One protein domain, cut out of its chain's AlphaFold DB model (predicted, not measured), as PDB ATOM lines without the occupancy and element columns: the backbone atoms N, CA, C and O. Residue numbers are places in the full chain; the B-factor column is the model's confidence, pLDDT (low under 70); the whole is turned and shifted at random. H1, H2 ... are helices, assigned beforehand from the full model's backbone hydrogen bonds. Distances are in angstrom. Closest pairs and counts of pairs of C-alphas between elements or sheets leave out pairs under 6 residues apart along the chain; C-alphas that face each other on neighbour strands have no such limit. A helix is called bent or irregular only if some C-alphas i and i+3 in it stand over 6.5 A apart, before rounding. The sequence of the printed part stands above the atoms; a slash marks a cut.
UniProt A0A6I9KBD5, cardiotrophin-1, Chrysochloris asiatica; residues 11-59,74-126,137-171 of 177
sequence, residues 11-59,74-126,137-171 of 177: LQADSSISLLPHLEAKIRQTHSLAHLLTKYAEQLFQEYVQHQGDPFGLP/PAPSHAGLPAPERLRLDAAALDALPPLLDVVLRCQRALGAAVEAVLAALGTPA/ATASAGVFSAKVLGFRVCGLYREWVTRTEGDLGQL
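Overview. This is residues 11 to 59, 74 to 126 and 137 to 171 of the 177 residues of the protein "cardiotrophin-1" of Chrysochloris asiatica (UniProt A0A6I9KBD5). H4 packs on H1 and bent H3 in a rod, with residues 11 to 23 and 112 to 126 sticking out at opposite ends; short H2 is near H3a. The printed part, 137 residues with four named helices, H1 to H4 in order, is all helix. It is only just loose, close to extended: radius of gyration of the C-alphas 21.3 A, spans 84 by 29 by 23 A.

Arrangement. Start at H1, residues 11 to 52: it touches H4, residues 137 to 169, opposite ways at a shallow tilt of 29 degrees, C-alphas 41 and 158 closest at 4.8 A. H3, residues 83 to 123, assigned as one helix by its hydrogen bonds, is bent: C-alphas 95 and 98 are 6.7 A apart. Its arms H3a, up to residue 95, and H3b, from 98, touch H4, closest at C-alphas 90 and 164, 6.0 A, and 104 and 150, 5.3 A. H3a, H3b and H4 have every O i to N i+4 pair within hydrogen-bond range; H1 has 36 of 38.

Along the chain. Find C-alpha 11 at (57.490, 135.715, 211.842); H1 runs 60.3 A from there. H4 runs 47.7 A to C-alpha 169 at (76.509, 156.135, 199.214).

Size, cuts and confidence. Residues 60 to 73 and 127 to 136 are cut out, with C-alpha gaps of 22.1 A and 22.2 A; 16 printed residues have pLDDT under 70.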
ATOM      1  N   LEU A  11      56.824 136.317 213.010       56.94
ATOM      2  CA  LEU A  11      57.490 135.715 211.842       56.94
ATOM      3  C   LEU A  11      57.888 136.763 210.791       56.94
ATOM      4  O   LEU A  11      58.926 136.631 210.138       56.94
ATOM      5  N   GLN A  12      57.076 137.809 210.619       54.16
ATOM      6  CA  GLN A  12      57.390 138.923 209.724       54.16
ATOM      7  C   GLN A  12      58.524 139.791 210.289       54.16
ATOM      8  O   GLN A  12      59.372 140.258 209.521       54.16
ATOM      9  N   ALA A  13      58.581 139.965 211.613       57.22
ATOM     10  CA  ALA A  13      59.685 140.619 212.302       57.22
ATOM     11  C   ALA A  13      60.985 139.814 212.153       57.22
ATOM     12  O   ALA A  13      61.960 140.358 211.642       57.22
ATOM     13  N   ASP A  14      60.990 138.513 212.456       55.03
ATOM     14  CA  ASP A  14      62.185 137.662 212.320       55.03
ATOM     15  C   ASP A  14      62.698 137.576 210.872       55.03
ATOM     16  O   ASP A  14      63.906 137.624 210.616       55.03
ATOM     17  N   SER A  15      61.791 137.530 209.890       60.47
ATOM     18  CA  SER A  15      62.176 137.541 208.477       60.47
ATOM     19  C   SER A  15      62.753 138.896 208.047       60.47
ATOM     20  O   SER A  15      63.700 138.933 207.264       60.47
ATOM     21  N   SER A  16      62.235 140.008 208.580       58.12
ATOM     22  CA  SER A  16      62.768 141.357 208.327       58.12
ATOM     23  C   SER A  16      64.136 141.563 208.994       58.12
ATOM     24  O   SER A  16      65.017 142.178 208.397       58.12
ATOM     25  N   ILE A  17      64.343 140.985 210.183       63.81
ATOM     26  CA  ILE A  17      65.603 141.032 210.944       63.81
ATOM     27  C   ILE A  17      66.710 140.235 210.238       63.81
ATOM     28  O   ILE A  17      67.860 140.663 210.236       63.81
ATOM     29  N   SER A  18      66.378 139.120 209.580       64.50
ATOM     30  CA  SER A  18      67.332 138.331 208.781       64.50
ATOM     31  C   SER A  18      67.632 138.950 207.400       64.50
ATOM     32  O   SER A  18      68.748 138.841 206.884       64.50
ATOM     33  N   LEU A  19      66.667 139.665 206.806       77.12
ATOM     34  CA  LEU A  19      66.825 140.343 205.509       77.12
ATOM     35  C   LEU A  19      67.660 141.626 205.590       77.12
ATOM     36  O   LEU A  19      68.389 141.933 204.646       77.12
ATOM     37  N   LEU A  20      67.573 142.360 206.699       80.62
ATOM     38  CA  LEU A  20      68.284 143.621 206.905       80.62
ATOM     39  C   LEU A  20      69.818 143.502 206.748       80.62
ATOM     40  O   LEU A  20      70.371 144.214 205.907       80.62
ATOM     41  N   PRO A  21      70.528 142.572 207.425       84.69
ATOM     42  CA  PRO A  21      71.976 142.430 207.257       84.69
ATOM     43  C   PRO A  21      72.363 141.967 205.845       84.69
ATOM     44  O   PRO A  21      73.395 142.383 205.316       84.69
ATOM     45  N   HIS A  22      71.536 141.133 205.202       86.69
ATOM     46  CA  HIS A  22      71.771 140.709 203.821       86.69
ATOM     47  C   HIS A  22      71.629 141.877 202.837       86.69
ATOM     48  O   HIS A  22      72.451 142.038 201.931       86.69
ATOM     49  N   LEU A  23      70.608 142.716 203.030       88.19
ATOM     50  CA  LEU A  23      70.395 143.918 202.238       88.19
ATOM     51  C   LEU A  23      71.566 144.889 202.409       88.19
ATOM     52  O   LEU A  23      72.140 145.305 201.409       88.19
ATOM     53  N   GLU A  24      71.989 145.184 203.638       89.75
ATOM     54  CA  GLU A  24      73.145 146.053 203.883       89.75
ATOM     55  C   GLU A  24      74.427 145.530 203.225       89.75
ATOM     56  O   GLU A  24      75.191 146.304 202.646       89.75
ATOM     57  N   ALA A  25      74.677 144.218 203.292       90.19
ATOM     58  CA  ALA A  25      75.820 143.603 202.626       90.19
ATOM     59  C   ALA A  25      75.759 143.802 201.103       90.19
ATOM     60  O   ALA A  25      76.769 144.147 200.489       90.19
ATOM     61  N   LYS A  26      74.573 143.654 200.500       92.06
ATOM     62  CA  LYS A  26      74.362 143.905 199.070       92.06
ATOM     63  C   LYS A  26      74.569 145.377 198.721       92.06
ATOM     64  O   LYS A  26      75.272 145.653 197.756       92.06
ATOM     65  N   ILE A  27      74.027 146.315 199.503       89.81
ATOM     66  CA  ILE A  27      74.224 147.751 199.254       89.81
ATOM     67  C   ILE A  27      75.724 148.078 199.338       89.81
ATOM     68  O   ILE A  27      76.253 148.707 198.423       89.81
ATOM     69  N   ARG A  28      76.439 147.585 200.365       92.44
ATOM     70  CA  ARG A  28      77.901 147.753 200.497       92.44
ATOM     71  C   ARG A  28      78.648 147.210 199.281       92.44
ATOM     72  O   ARG A  28      79.478 147.911 198.711       92.44
ATOM     73  N   GLN A  29      78.324 145.992 198.849       94.38
ATOM     74  CA  GLN A  29      78.931 145.377 197.671       94.38
ATOM     75  C   GLN A  29      78.687 146.207 196.403       94.38
ATOM     76  O   GLN A  29      79.622 146.469 195.647       94.38
ATOM     77  N   THR A  30      77.444 146.627 196.163       92.88
ATOM     78  CA  THR A  30      77.082 147.424 194.987       92.88
ATOM     79  C   THR A  30      77.778 148.784 195.008       92.88
ATOM     80  O   THR A  30      78.302 149.201 193.978       92.88
ATOM     81  N   HIS A  31      77.876 149.434 196.171       94.25
ATOM     82  CA  HIS A  31      78.632 150.673 196.333       94.25
ATOM     83  C   HIS A  31      80.126 150.481 196.024       94.25
ATOM     84  O   HIS A  31      80.692 151.250 195.253       94.25
ATOM     85  N   SER A  32      80.772 149.427 196.541       94.88
ATOM     86  CA  SER A  32      82.181 149.136 196.224       94.88
ATOM     87  C   SER A  32      82.419 148.904 194.728       94.88
ATOM     88  O   SER A  32      83.427 149.359 194.189       94.88
ATOM     89  N   LEU A  33      81.492 148.225 194.045       95.25
ATOM     90  CA  LEU A  33      81.560 148.037 192.594       95.25
ATOM     91  C   LEU A  33      81.377 149.358 191.843       95.25
ATOM     92  O   LEU A  33      82.161 149.645 190.942       95.25
ATOM     93  N   ALA A  34      80.397 150.178 192.231       94.44
ATOM     94  CA  ALA A  34      80.200 151.504 191.651       94.44
ATOM     95  C   ALA A  34      81.454 152.371 191.832       94.44
ATOM     96  O   ALA A  34      81.943 152.952 190.865       94.44
ATOM     97  N   HIS A  35      82.053 152.356 193.025       96.44
ATOM     98  CA  HIS A  35      83.302 153.056 193.309       96.44
ATOM     99  C   HIS A  35      84.440 152.600 192.395       96.44
ATOM    100  O   HIS A  35      85.139 153.429 191.815       96.44
ATOM    101  N   LEU A  36      84.609 151.291 192.200       97.38
ATOM    102  CA  LEU A  36      85.601 150.763 191.265       97.38
ATOM    103  C   LEU A  36      85.330 151.224 189.822       97.38
ATOM    104  O   LEU A  36      86.250 151.654 189.126       97.38
ATOM    105  N   LEU A  37      84.066 151.203 189.389       95.81
ATOM    106  CA  LEU A  37      83.675 151.699 188.072       95.81
ATOM    107  C   LEU A  37      83.985 153.192 187.905       95.81
ATOM    108  O   LEU A  37      84.376 153.577 186.806       95.81
ATOM    109  N   THR A  38      83.896 154.025 188.954       97.19
ATOM    110  CA  THR A  38      84.294 155.447 188.849       97.19
ATOM    111  C   THR A  38      85.764 155.589 188.452       97.19
ATOM    112  O   THR A  38      86.099 156.427 187.615       97.19
ATOM    113  N   LYS A  39      86.643 154.736 189.001       97.94
ATOM    114  CA  LYS A  39      88.079 154.748 188.693       97.94
ATOM    115  C   LYS A  39      88.329 154.349 187.245       97.94
ATOM    116  O   LYS A  39      89.067 155.037 186.545       97.94
ATOM    117  N   TYR A  40      87.670 153.289 186.781       96.75
ATOM    118  CA  TYR A  40      87.788 152.857 185.389       96.75
ATOM    119  C   TYR A  40      87.177 153.852 184.404       96.75
ATOM    120  O   TYR A  40      87.726 154.049 183.327       96.75
ATOM    121  N   ALA A  41      86.068 154.503 184.755       96.44
ATOM    122  CA  ALA A  41      85.443 155.504 183.901       96.44
ATOM    123  C   ALA A  41      86.316 156.760 183.753       96.44
ATOM    124  O   ALA A  41      86.435 157.295 182.651       96.44
ATOM    125  N   GLU A  42      86.968 157.198 184.836       97.69
ATOM    126  CA  GLU A  42      87.968 158.268 184.780       97.69
ATOM    127  C   GLU A  42      89.152 157.866 183.899       97.69
ATOM    128  O   GLU A  42      89.502 158.602 182.980       97.69
ATOM    129  N   GLN A  43      89.722 156.677 184.121       97.50
ATOM    130  CA  GLN A  43      90.836 156.179 183.317       97.50
ATOM    131  C   GLN A  43      90.474 156.105 181.828       97.50
ATOM    132  O   GLN A  43      91.207 156.636 181.000       97.50
ATOM    133  N   LEU A  44      89.319 155.526 181.490       95.81
ATOM    134  CA  LEU A  44      88.824 155.439 180.117       95.81
ATOM    135  C   LEU A  44      88.715 156.822 179.465       95.81
ATOM    136  O   LEU A  44      89.085 156.993 178.306       95.81
ATOM    137  N   PHE A  45      88.194 157.813 180.191       95.69
ATOM    138  CA  PHE A  45      88.069 159.171 179.673       95.69
ATOM    139  C   PHE A  45      89.437 159.820 179.433       95.69
ATOM    140  O   PHE A  45      89.647 160.426 178.382       95.69
ATOM    141  N   GLN A  46      90.379 159.663 180.366       95.50
ATOM    142  CA  GLN A  46      91.736 160.195 180.223       95.50
ATOM    143  C   GLN A  46      92.488 159.537 179.065       95.50
ATOM    144  O   GLN A  46      93.052 160.239 178.228       95.50
ATOM    145  N   GLU A  47      92.435 158.209 178.959       95.06
ATOM    146  CA  GLU A  47      93.018 157.467 177.839       95.06
ATOM    147  C   GLU A  47      92.401 157.918 176.514       95.06
ATOM    148  O   GLU A  47      93.119 158.201 175.556       95.06
ATOM    149  N   TYR A  48      91.072 158.064 176.459       94.44
ATOM    150  CA  TYR A  48      90.392 158.558 175.267       94.44
ATOM    151  C   TYR A  48      90.945 159.918 174.831       94.44
ATOM    152  O   TYR A  48      91.335 160.085 173.673       94.44
ATOM    153  N   VAL A  49      90.993 160.881 175.754       93.81
ATOM    154  CA  VAL A  49      91.489 162.239 175.506       93.81
ATOM    155  C   VAL A  49      92.950 162.221 175.058       93.81
ATOM    156  O   VAL A  49      93.288 162.844 174.049       93.81
ATOM    157  N   GLN A  50      93.795 161.456 175.748       92.81
ATOM    158  CA  GLN A  50      95.210 161.306 175.421       92.81
ATOM    159  C   GLN A  50      95.413 160.741 174.011       92.81
ATOM    160  O   GLN A  50      96.220 161.268 173.247       92.81
ATOM    161  N   HIS A  51      94.658 159.706 173.635       91.19
ATOM    162  CA  HIS A  51      94.733 159.103 172.305       91.19
ATOM    163  C   HIS A  51      94.198 160.015 171.195       91.19
ATOM    164  O   HIS A  51      94.655 159.911 170.055       91.19
ATOM    165  N   GLN A  52      93.224 160.888 171.481       90.69
ATOM    166  CA  GLN A  52      92.722 161.832 170.478       90.69
ATOM    167  C   GLN A  52      93.648 163.032 170.265       90.69
ATOM    168  O   GLN A  52      93.674 163.552 169.145       90.69
ATOM    169  N   GLY A  53      94.382 163.451 171.301       89.94
ATOM    170  CA  GLY A  53      95.249 164.627 171.277       89.94
ATOM    171  C   GLY A  53      94.470 165.943 171.182       89.94
ATOM    172  O   GLY A  53      93.280 166.019 171.506       89.94
ATOM    173  N   ASP A  54      95.136 167.002 170.730       89.75
ATOM    174  CA  ASP A  54      94.511 168.317 170.574       89.75
ATOM    175  C   ASP A  54      93.405 168.300 169.500       89.75
ATOM    176  O   ASP A  54      93.548 167.651 168.458       89.75
ATOM    177  N   PRO A  55      92.281 169.013 169.714       89.75
ATOM    178  CA  PRO A  55      91.999 169.929 170.826       89.75
ATOM    179  C   PRO A  55      91.410 169.265 172.085       89.75
ATOM    180  O   PRO A  55      91.150 169.960 173.059       89.75
ATOM    181  N   PHE A  56      91.181 167.948 172.097       90.25
ATOM    182  CA  PHE A  56      90.497 167.260 173.202       90.25
ATOM    183  C   PHE A  56      91.313 167.237 174.500       90.25
ATOM    184  O   PHE A  56      90.722 167.239 175.577       90.25
ATOM    185  N   GLY A  57      92.645 167.225 174.389       88.19
ATOM    186  CA  GLY A  57      93.578 167.278 175.520       88.19
ATOM    187  C   GLY A  57      93.818 168.670 176.100       88.19
ATOM    188  O   GLY A  57      94.432 168.783 177.161       88.19
ATOM    189  N   LEU A  58      93.336 169.732 175.444       90.31
ATOM    190  CA  LEU A  58      93.564 171.096 175.910       90.31
ATOM    191  C   LEU A  58      92.685 171.415 177.131       90.31
ATOM    192  O   LEU A  58      91.471 171.171 177.105       90.31
ATOM    193  N   PRO A  59      93.246 172.030 178.188       84.81
ATOM    194  CA  PRO A  59      92.452 172.479 179.323       84.81
ATOM    195  C   PRO A  59      91.420 173.518 178.865       84.81
ATOM    196  O   PRO A  59      91.736 174.458 178.139       84.81
ATOM    197  N   PRO A  74      73.270 163.635 183.140       82.06
ATOM    198  CA  PRO A  74      72.841 163.785 184.527       82.06
ATOM    199  C   PRO A  74      72.525 165.254 184.850       82.06
ATOM    200  O   PRO A  74      73.386 166.048 185.207       82.06
ATOM    201  N   ALA A  75      71.265 165.655 184.698       80.38
ATOM    202  CA  ALA A  75      70.884 167.051 184.846       80.38
ATOM    203  C   ALA A  75      70.751 167.441 186.332       80.38
ATOM    204  O   ALA A  75      70.378 166.599 187.161       80.38
ATOM    205  N   PRO A  76      70.952 168.729 186.681       79.19
ATOM    206  CA  PRO A  76      70.675 169.238 188.026       79.19
ATOM    207  C   PRO A  76      69.237 168.971 188.491       79.19
ATOM    208  O   PRO A  76      69.001 168.784 189.679       79.19
ATOM    209  N   SER A  77      68.275 168.886 187.564       76.38
ATOM    210  CA  SER A  77      66.872 168.567 187.865       76.38
ATOM    211  C   SER A  77      66.690 167.210 188.547       76.38
ATOM    212  O   SER A  77      65.774 167.050 189.347       76.38
ATOM    213  N   HIS A  78      67.574 166.244 188.288       81.44
ATOM    214  CA  HIS A  78      67.502 164.941 188.938       81.44
ATOM    215  C   HIS A  78      67.875 165.023 190.430       81.44
ATOM    216  O   HIS A  78      67.486 164.149 191.194       81.44
ATOM    217  N   ALA A  79      68.648 166.029 190.871       79.75
ATOM    218  CA  ALA A  79      69.063 166.159 192.275       79.75
ATOM    219  C   ALA A  79      67.879 166.403 193.228       79.75
ATOM    220  O   ALA A  79      67.954 166.043 194.399       79.75
ATOM    221  N   GLY A  80      66.777 166.971 192.723       84.44
ATOM    222  CA  GLY A  80      65.543 167.155 193.490       84.44
ATOM    223  C   GLY A  80      64.674 165.897 193.613       84.44
ATOM    224  O   GLY A  80      63.676 165.935 194.327       84.44
ATOM    225  N   LEU A  81      65.018 164.800 192.926       90.62
ATOM    226  CA  LEU A  81      64.253 163.552 192.978       90.62
ATOM    227  C   LEU A  81      64.634 162.713 194.210       90.62
ATOM    228  O   LEU A  81      65.794 162.753 194.633       90.62
ATOM    229  N   PRO A  82      63.717 161.900 194.762       91.56
ATOM    230  CA  PRO A  82      64.031 160.913 195.792       91.56
ATOM    231  C   PRO A  82      65.113 159.915 195.347       91.56
ATOM    232  O   PRO A  82      65.147 159.504 194.187       91.56
ATOM    233  N   ALA A  83      65.945 159.449 196.286       89.19
ATOM    234  CA  ALA A  83      67.000 158.459 196.036       89.19
ATOM    235  C   ALA A  83      66.566 157.236 195.192       89.19
ATOM    236  O   ALA A  83      67.267 156.922 194.229       89.19
ATOM    237  N   PRO A  84      65.420 156.566 195.450       88.94
ATOM    238  CA  PRO A  84      65.011 155.426 194.625       88.94
ATOM    239  C   PRO A  84      64.696 155.809 193.173       88.94
ATOM    240  O   PRO A  84      64.930 155.011 192.270       88.94
ATOM    241  N   GLU A  85      64.180 157.014 192.919       93.44
ATOM    242  CA  GLU A  85      63.916 157.484 191.555       93.44
ATOM    243  C   GLU A  85      65.218 157.803 190.822       93.44
ATOM    244  O   GLU A  85      65.380 157.398 189.670       93.44
ATOM    245  N   ARG A  86      66.174 158.447 191.505       92.25
ATOM    246  CA  ARG A  86      67.501 158.719 190.936       92.25
ATOM    247  C   ARG A  86      68.227 157.425 190.580       92.25
ATOM    248  O   ARG A  86      68.623 157.266 189.434       92.25
ATOM    249  N   LEU A  87      68.263 156.450 191.490       90.69
ATOM    250  CA  LEU A  87      68.886 155.143 191.245       90.69
ATOM    251  C   LEU A  87      68.253 154.377 190.074       90.69
ATOM    252  O   LEU A  87      68.950 153.664 189.355       90.69
ATOM    253  N   ARG A  88      66.942 154.524 189.844       92.75
ATOM    254  CA  ARG A  88      66.275 153.921 188.676       92.75
ATOM    255  C   ARG A  88      66.683 154.586 187.365       92.75
ATOM    256  O   ARG A  88      66.863 153.882 186.375       92.75
ATOM    257  N   LEU A  89      66.805 155.913 187.349       92.88
ATOM    258  CA  LEU A  89      67.281 156.653 186.176       92.88
ATOM    259  C   LEU A  89      68.744 156.318 185.875       92.88
ATOM    260  O   LEU A  89      69.088 156.055 184.727       92.88
ATOM    261  N   ASP A  90      69.561 156.266 186.920       91.31
ATOM    262  CA  ASP A  90      70.962 155.869 186.875       91.31
ATOM    263  C   ASP A  90      71.138 154.459 186.300       91.31
ATOM    264  O   ASP A  90      71.894 154.273 185.349       91.31
ATOM    265  N   ALA A  91      70.388 153.474 186.804       91.12
ATOM    266  CA  ALA A  91      70.426 152.107 186.286       91.12
ATOM    267  C   ALA A  91      70.039 152.043 184.800       91.12
ATOM    268  O   ALA A  91      70.753 151.440 184.003       91.12
ATOM    269  N   ALA A  92      68.960 152.727 184.403       92.62
ATOM    270  CA  ALA A  92      68.533 152.769 183.004       92.62
ATOM    271  C   ALA A  92      69.585 153.423 182.088       92.62
ATOM    272  O   ALA A  92      69.785 152.983 180.955       92.62
ATOM    273  N   ALA A  93      70.271 154.463 182.569       92.00
ATOM    274  CA  ALA A  93      71.354 155.092 181.828       92.00
ATOM    275  C   ALA A  93      72.571 154.163 181.701       92.00
ATOM    276  O   ALA A  93      73.118 154.024 180.604       92.00
ATOM    277  N   LEU A  94      72.969 153.497 182.791       91.06
ATOM    278  CA  LEU A  94      74.064 152.523 182.795       91.06
ATOM    279  C   LEU A  94      73.776 151.315 181.898       91.06
ATOM    280  O   LEU A  94      74.703 150.837 181.254       91.06
ATOM    281  N   ASP A  95      72.523 150.878 181.763       92.62
ATOM    282  CA  ASP A  95      72.142 149.815 180.823       92.62
ATOM    283  C   ASP A  95      72.237 150.261 179.349       92.62
ATOM    284  O   ASP A  95      72.537 149.464 178.459       92.62
ATOM    285  N   ALA A  96      72.019 151.549 179.069       91.56
ATOM    286  CA  ALA A  96      72.056 152.106 177.716       91.56
ATOM    287  C   ALA A  96      73.464 152.532 177.245       91.56
ATOM    288  O   ALA A  96      73.682 152.730 176.047       91.56
ATOM    289  N   LEU A  97      74.433 152.668 178.156       90.75
ATOM    290  CA  LEU A  97      75.795 153.137 177.861       90.75
ATOM    291  C   LEU A  97      76.718 152.102 177.173       90.75
ATOM    292  O   LEU A  97      77.430 152.502 176.246       90.75
ATOM    293  N   PRO A  98      76.734 150.801 177.531       91.88
ATOM    294  CA  PRO A  98      77.621 149.818 176.907       91.88
ATOM    295  C   PRO A  98      77.477 149.719 175.378       91.88
ATOM    296  O   PRO A  98      78.497 149.799 174.691       91.88
ATOM    297  N   PRO A  99      76.259 149.676 174.796       92.12
ATOM    298  CA  PRO A  99      76.105 149.687 173.341       92.12
ATOM    299  C   PRO A  99      76.712 150.928 172.666       92.12
ATOM    300  O   PRO A  99      77.182 150.850 171.530       92.12
ATOM    301  N   LEU A 100      76.721 152.079 173.346       92.31
ATOM    302  CA  LEU A 100      77.331 153.307 172.833       92.31
ATOM    303  C   LEU A 100      78.857 153.253 172.907       92.31
ATOM    304  O   LEU A 100      79.520 153.682 171.965       92.31
ATOM    305  N   LEU A 101      79.420 152.691 173.977       92.69
ATOM    306  CA  LEU A 101      80.859 152.432 174.066       92.69
ATOM    307  C   LEU A 101      81.318 151.484 172.950       92.69
ATOM    308  O   LEU A 101      82.340 151.735 172.309       92.69
ATOM    309  N   ASP A 102      80.516 150.471 172.620       93.44
ATOM    310  CA  ASP A 102      80.785 149.591 171.482       93.44
ATOM    311  C   ASP A 102      80.753 150.335 170.139       93.44
ATOM    312  O   ASP A 102      81.565 150.051 169.253       93.44
ATOM    313  N   VAL A 103      79.836 151.297 169.962       91.81
ATOM    314  CA  VAL A 103      79.826 152.177 168.778       91.81
ATOM    315  C   VAL A 103      81.133 152.960 168.695       91.81
ATOM    316  O   VAL A 103      81.775 152.947 167.645       91.81
ATOM    317  N   VAL A 104      81.558 153.595 169.791       92.38
ATOM    318  CA  VAL A 104      82.809 154.369 169.845       92.38
ATOM    319  C   VAL A 104      84.004 153.491 169.482       92.38
ATOM    320  O   VAL A 104      84.817 153.877 168.642       92.38
ATOM    321  N   LEU A 105      84.070 152.282 170.035       92.62
ATOM    322  CA  LEU A 105      85.136 151.328 169.757       92.62
ATOM    323  C   LEU A 105      85.152 150.889 168.284       92.62
ATOM    324  O   LEU A 105      86.215 150.813 167.665       92.62
ATOM    325  N   ARG A 106      83.984 150.634 167.680       91.75
ATOM    326  CA  ARG A 106      83.888 150.346 166.237       91.75
ATOM    327  C   ARG A 106      84.357 151.527 165.391       91.75
ATOM    328  O   ARG A 106      85.128 151.318 164.456       91.75
ATOM    329  N   CYS A 107      83.944 152.748 165.728       89.81
ATOM    330  CA  CYS A 107      84.391 153.959 165.040       89.81
ATOM    331  C   CYS A 107      85.913 154.133 165.131       89.81
ATOM    332  O   CYS A 107      86.549 154.431 164.122       89.81
ATOM    333  N   GLN A 108      86.509 153.894 166.301       90.00
ATOM    334  CA  GLN A 108      87.960 153.961 166.481       90.00
ATOM    335  C   GLN A 108      88.701 152.927 165.629       90.00
ATOM    336  O   GLN A 108      89.675 153.273 164.964       90.00
ATOM    337  N   ARG A 109      88.225 151.674 165.583       90.19
ATOM    338  CA  ARG A 109      88.823 150.634 164.728       90.19
ATOM    339  C   ARG A 109      88.740 150.987 163.245       90.19
ATOM    340  O   ARG A 109      89.722 150.825 162.531       90.19
ATOM    341  N   ALA A 110      87.587 151.481 162.793       88.31
ATOM    342  CA  ALA A 110      87.405 151.909 161.409       88.31
ATOM    343  C   ALA A 110      88.349 153.067 161.048       88.31
ATOM    344  O   ALA A 110      88.956 153.056 159.979       88.31
ATOM    345  N   LEU A 111      88.523 154.029 161.962       86.12
ATOM    346  CA  LEU A 111      89.471 155.125 161.785       86.12
ATOM    347  C   LEU A 111      90.915 154.614 161.704       86.12
ATOM    348  O   LEU A 111      91.638 155.006 160.794       86.12
ATOM    349  N   GLY A 112      91.319 153.720 162.609       85.25
ATOM    350  CA  GLY A 112      92.653 153.114 162.589       85.25
ATOM    351  C   GLY A 112      92.931 152.369 161.282       85.25
ATOM    352  O   GLY A 112      93.947 152.614 160.640       85.25
ATOM    353  N   ALA A 113      91.987 151.543 160.824       85.69
ATOM    354  CA  ALA A 113      92.109 150.826 159.553       85.69
ATOM    355  C   ALA A 113      92.248 151.774 158.348       85.69
ATOM    356  O   ALA A 113      93.030 151.507 157.436       85.69
ATOM    357  N   ALA A 114      91.521 152.897 158.345       82.56
ATOM    358  CA  ALA A 114      91.636 153.901 157.293       82.56
ATOM    359  C   ALA A 114      93.015 154.584 157.288       82.56
ATOM    360  O   ALA A 114      93.570 154.819 156.217       82.56
ATOM    361  N   VAL A 115      93.588 154.871 158.463       85.31
ATOM    362  CA  VAL A 115      94.941 155.446 158.576       85.31
ATOM    363  C   VAL A 115      95.991 154.478 158.033       85.31
ATOM    364  O   VAL A 115      96.804 154.883 157.206       85.31
ATOM    365  N   GLU A 116      95.937 153.203 158.423       87.56
ATOM    366  CA  GLU A 116      96.861 152.177 157.919       87.56
ATOM    367  C   GLU A 116      96.783 152.034 156.393       87.56
ATOM    368  O   GLU A 116      97.807 151.982 155.712       87.56
ATOM    369  N   ALA A 117      95.572 152.055 155.826       83.62
ATOM    370  CA  ALA A 117      95.380 152.018 154.378       83.62
ATOM    371  C   ALA A 117      96.011 153.232 153.669       83.62
ATOM    372  O   ALA A 117      96.628 153.078 152.614       83.62
ATOM    373  N   VAL A 118      95.894 154.433 154.248       83.44
ATOM    374  CA  VAL A 118      96.524 155.651 153.711       83.44
ATOM    375  C   VAL A 118      98.048 155.569 153.799       83.44
ATOM    376  O   VAL A 118      98.725 155.876 152.819       83.44
ATOM    377  N   LEU A 119      98.602 155.124 154.929       85.75
ATOM    378  CA  LEU A 119     100.049 154.951 155.095       85.75
ATOM    379  C   LEU A 119     100.612 153.928 154.101       85.75
ATOM    380  O   LEU A 119     101.633 154.193 153.464       85.75
ATOM    381  N   ALA A 120      99.919 152.806 153.902       87.75
ATOM    382  CA  ALA A 120     100.287 151.808 152.903       87.75
ATOM    383  C   ALA A 120     100.280 152.396 151.482       87.75
ATOM    384  O   ALA A 120     101.240 152.205 150.738       87.75
ATOM    385  N   ALA A 121      99.245 153.164 151.118       83.19
ATOM    386  CA  ALA A 121      99.150 153.807 149.807       83.19
ATOM    387  C   ALA A 121     100.276 154.829 149.567       83.19
ATOM    388  O   ALA A 121     100.825 154.885 148.468       83.19
ATOM    389  N   LEU A 122     100.660 155.598 150.591       87.06
ATOM    390  CA  LEU A 122     101.781 156.543 150.527       87.06
ATOM    391  C   LEU A 122     103.147 155.845 150.420       87.06
ATOM    392  O   LEU A 122     104.070 156.401 149.828       87.06
ATOM    393  N   GLY A 123     103.279 154.635 150.970       82.25
ATOM    394  CA  GLY A 123     104.475 153.795 150.850       82.25
ATOM    395  C   GLY A 123     104.603 153.066 149.506       82.25
ATOM    396  O   GLY A 123     105.675 152.553 149.185       82.25
ATOM    397  N   THR A 124     103.538 153.024 148.700       67.62
ATOM    398  CA  THR A 124     103.566 152.474 147.337       67.62
ATOM    399  C   THR A 124     103.806 153.579 146.303       67.62
ATOM    400  O   THR A 124     103.196 154.643 146.412       67.62
ATOM    401  N   PRO A 125     104.650 153.378 145.268       55.97
ATOM    402  CA  PRO A 125     104.802 154.364 144.200       55.97
ATOM    403  C   PRO A 125     103.448 154.569 143.508       55.97
ATOM    404  O   PRO A 125     102.875 153.638 142.940       55.97
ATOM    405  N   ALA A 126     102.921 155.787 143.622       56.03
ATOM    406  CA  ALA A 126     101.542 156.126 143.300       56.03
ATOM    407  C   ALA A 126     101.149 155.736 141.863       56.03
ATOM    408  O   ALA A 126     101.735 156.209 140.887       56.03
ATOM    409  N   ALA A 137      86.842 167.274 152.971       49.19
ATOM    410  CA  ALA A 137      86.140 168.051 154.000       49.19
ATOM    411  C   ALA A 137      84.916 167.334 154.611       49.19
ATOM    412  O   ALA A 137      84.614 167.518 155.787       49.19
ATOM    413  N   THR A 138      84.214 166.490 153.846       55.66
ATOM    414  CA  THR A 138      83.061 165.725 154.372       55.66
ATOM    415  C   THR A 138      83.544 164.531 155.197       55.66
ATOM    416  O   THR A 138      82.984 164.225 156.250       55.66
ATOM    417  N   ALA A 139      84.643 163.903 154.765       59.75
ATOM    418  CA  ALA A 139      85.310 162.850 155.522       59.75
ATOM    419  C   ALA A 139      85.866 163.383 156.856       59.75
ATOM    420  O   ALA A 139      85.647 162.765 157.897       59.75
ATOM    421  N   SER A 140      86.506 164.559 156.863       60.84
ATOM    422  CA  SER A 140      87.027 165.171 158.093       60.84
ATOM    423  C   SER A 140      85.918 165.611 159.056       60.84
ATOM    424  O   SER A 140      86.053 165.402 160.262       60.84
ATOM    425  N   ALA A 141      84.792 166.128 158.548       64.38
ATOM    426  CA  ALA A 141      83.612 166.430 159.361       64.38
ATOM    427  C   ALA A 141      83.026 165.165 160.021       64.38
ATOM    428  O   ALA A 141      82.655 165.196 161.199       64.38
ATOM    429  N   GLY A 142      83.006 164.037 159.302       79.75
ATOM    430  CA  GLY A 142      82.609 162.733 159.841       79.75
ATOM    431  C   GLY A 142      83.561 162.219 160.926       79.75
ATOM    432  O   GLY A 142      83.112 161.794 161.990       79.75
ATOM    433  N   VAL A 143      84.876 162.329 160.704       85.69
ATOM    434  CA  VAL A 143      85.903 161.925 161.683       85.69
ATOM    435  C   VAL A 143      85.840 162.785 162.941       85.69
ATOM    436  O   VAL A 143      85.837 162.249 164.048       85.69
ATOM    437  N   PHE A 144      85.750 164.110 162.802       87.44
ATOM    438  CA  PHE A 144      85.632 165.005 163.950       87.44
ATOM    439  C   PHE A 144      84.357 164.718 164.750       87.44
ATOM    440  O   PHE A 144      84.421 164.598 165.970       87.44
ATOM    441  N   SER A 145      83.221 164.511 164.079       87.94
ATOM    442  CA  SER A 145      81.961 164.155 164.743       87.94
ATOM    443  C   SER A 145      82.057 162.825 165.495       87.94
ATOM    444  O   SER A 145      81.580 162.730 166.622       87.94
ATOM    445  N   ALA A 146      82.732 161.821 164.925       89.38
ATOM    446  CA  ALA A 146      82.978 160.543 165.594       89.38
ATOM    447  C   ALA A 146      83.875 160.697 166.837       89.38
ATOM    448  O   ALA A 146      83.616 160.075 167.870       89.38
ATOM    449  N   LYS A 147      84.893 161.565 166.776       92.31
ATOM    450  CA  LYS A 147      85.740 161.889 167.934       92.31
ATOM    451  C   LYS A 147      84.975 162.662 169.017       92.31
ATOM    452  O   LYS A 147      85.066 162.354 170.201       92.31
ATOM    453  N   VAL A 148      84.155 163.638 168.631       92.62
ATOM    454  CA  VAL A 148      83.301 164.358 169.589       92.62
ATOM    455  C   VAL A 148      82.285 163.409 170.230       92.62
ATOM    456  O   VAL A 148      82.068 163.489 171.436       92.62
ATOM    457  N   LEU A 149      81.704 162.480 169.465       91.81
ATOM    458  CA  LEU A 149      80.805 161.457 170.000       91.81
ATOM    459  C   LEU A 149      81.507 160.591 171.053       91.81
ATOM    460  O   LEU A 149      80.970 160.427 172.143       91.81
ATOM    461  N   GLY A 150      82.710 160.084 170.764       93.31
ATOM    462  CA  GLY A 150      83.464 159.277 171.726       93.31
ATOM    463  C   GLY A 150      83.797 160.039 173.005       93.31
ATOM    464  O   GLY A 150      83.520 159.543 174.095       93.31
ATOM    465  N   PHE A 151      84.252 161.288 172.882       93.81
ATOM    466  CA  PHE A 151      84.477 162.164 174.034       93.81
ATOM    467  C   PHE A 151      83.212 162.308 174.893       93.81
ATOM    468  O   PHE A 151      83.270 162.234 176.121       93.81
ATOM    469  N   ARG A 152      82.047 162.497 174.254       92.25
ATOM    470  CA  ARG A 152      80.763 162.632 174.954       92.25
ATOM    471  C   ARG A 152      80.332 161.350 175.645       92.25
ATOM    472  O   ARG A 152      79.938 161.425 176.800       92.25
ATOM    473  N   VAL A 153      80.409 160.205 174.976       93.88
ATOM    474  CA  VAL A 153      80.001 158.919 175.560       93.88
ATOM    475  C   VAL A 153      80.889 158.562 176.753       93.88
ATOM    476  O   VAL A 153      80.359 158.223 177.807       93.88
ATOM    477  N   CYS A 154      82.214 158.711 176.641       94.56
ATOM    478  CA  CYS A 154      83.130 158.472 177.762       94.56
ATOM    479  C   CYS A 154      82.865 159.434 178.933       94.56
ATOM    480  O   CYS A 154      82.840 159.010 180.087       94.56
ATOM    481  N   GLY A 155      82.612 160.717 178.645       93.31
ATOM    482  CA  GLY A 155      82.274 161.707 179.668       93.31
ATOM    483  C   GLY A 155      80.946 161.414 180.374       93.31
ATOM    484  O   GLY A 155      80.891 161.461 181.600       93.31
ATOM    485  N   LEU A 156      79.904 161.060 179.616       93.31
ATOM    486  CA  LEU A 156      78.597 160.672 180.156       93.31
ATOM    487  C   LEU A 156      78.692 159.405 181.001       93.31
ATOM    488  O   LEU A 156      78.102 159.355 182.075       93.31
ATOM    489  N   TYR A 157      79.444 158.403 180.541       94.69
ATOM    490  CA  TYR A 157      79.668 157.178 181.303       94.69
ATOM    491  C   TYR A 157      80.279 157.485 182.670       94.69
ATOM    492  O   TYR A 157      79.751 157.048 183.691       94.69
ATOM    493  N   ARG A 158      81.329 158.313 182.703       95.25
ATOM    494  CA  ARG A 158      81.924 158.771 183.959       95.25
ATOM    495  C   ARG A 158      80.913 159.485 184.851       95.25
ATOM    496  O   ARG A 158      80.815 159.158 186.026       95.25
ATOM    497  N   GLU A 159      80.174 160.443 184.306       93.88
ATOM    498  CA  GLU A 159      79.238 161.254 185.087       93.88
ATOM    499  C   GLU A 159      78.117 160.410 185.712       93.88
ATOM    500  O   GLU A 159      77.836 160.555 186.901       93.88
ATOM    501  N   TRP A 160      77.527 159.486 184.944       94.38
ATOM    502  CA  TRP A 160      76.506 158.567 185.451       94.38
ATOM    503  C   TRP A 160      77.066 157.635 186.526       94.38
ATOM    504  O   TRP A 160      76.470 157.540 187.589       94.38
ATOM    505  N   VAL A 161      78.236 157.020 186.321       94.69
ATOM    506  CA  VAL A 161      78.832 156.125 187.328       94.69
ATOM    507  C   VAL A 161      79.182 156.871 188.623       94.69
ATOM    508  O   VAL A 161      78.904 156.363 189.708       94.69
ATOM    509  N   THR A 162      79.756 158.078 188.539       94.44
ATOM    510  CA  THR A 162      80.055 158.907 189.722       94.44
ATOM    511  C   THR A 162      78.791 159.272 190.488       94.44
ATOM    512  O   THR A 162      78.764 159.197 191.715       94.44
ATOM    513  N   ARG A 163      77.726 159.640 189.777       92.69
ATOM    514  CA  ARG A 163      76.433 159.922 190.395       92.69
ATOM    515  C   ARG A 163      75.840 158.691 191.075       92.69
ATOM    516  O   ARG A 163      75.412 158.799 192.220       92.69
ATOM    517  N   THR A 164      75.854 157.546 190.399       93.06
ATOM    518  CA  THR A 164      75.330 156.288 190.940       93.06
ATOM    519  C   THR A 164      76.072 155.878 192.196       93.06
ATOM    520  O   THR A 164      75.443 155.435 193.151       93.06
ATOM    521  N   GLU A 165      77.392 156.065 192.238       94.88
ATOM    522  CA  GLU A 165      78.165 155.844 193.460       94.88
ATOM    523  C   GLU A 165      77.704 156.766 194.597       94.88
ATOM    524  O   GLU A 165      77.381 156.267 195.674       94.88
ATOM    525  N   GLY A 166      77.535 158.067 194.340       92.69
ATOM    526  CA  GLY A 166      77.037 159.012 195.344       92.69
ATOM    527  C   GLY A 166      75.598 158.743 195.810       92.69
ATOM    528  O   GLY A 166      75.278 158.926 196.987       92.69
ATOM    529  N   ASP A 167      74.719 158.284 194.917       92.06
ATOM    530  CA  ASP A 167      73.339 157.914 195.250       92.06
ATOM    531  C   ASP A 167      73.264 156.589 196.028       92.06
ATOM    532  O   ASP A 167      72.450 156.463 196.943       92.06
ATOM    533  N   LEU A 168      74.152 155.629 195.744       91.62
ATOM    534  CA  LEU A 168      74.319 154.415 196.551       91.62
ATOM    535  C   LEU A 168      74.959 154.712 197.912       91.62
ATOM    536  O   LEU A 168      74.615 154.064 198.900       91.62
ATOM    537  N   GLY A 169      75.859 155.695 197.980       91.75
ATOM    538  CA  GLY A 169      76.509 156.135 199.214       91.75
ATOM    539  C   GLY A 169      75.508 156.652 200.246       91.75
ATOM    540  O   GLY A 169      75.652 156.377 201.432       91.75
ATOM    541  N   GLN A 170      74.426 157.294 199.799       89.94
ATOM    542  CA  GLN A 170      73.322 157.735 200.666       89.94
ATOM    543  C   GLN A 170      72.520 156.581 201.284       89.94
ATOM    544  O   GLN A 170      71.776 156.795 202.236       89.94
ATOM    545  N   LEU A 171      72.637 155.369 200.733       88.94
ATOM    546  CA  LEU A 171      72.011 154.163 201.277       88.94
ATOM    547  C   LEU A 171      72.947 153.388 202.211       88.94
ATOM    548  O   LEU A 171      72.546 152.353 202.747       88.94
TER     549      LEU A 171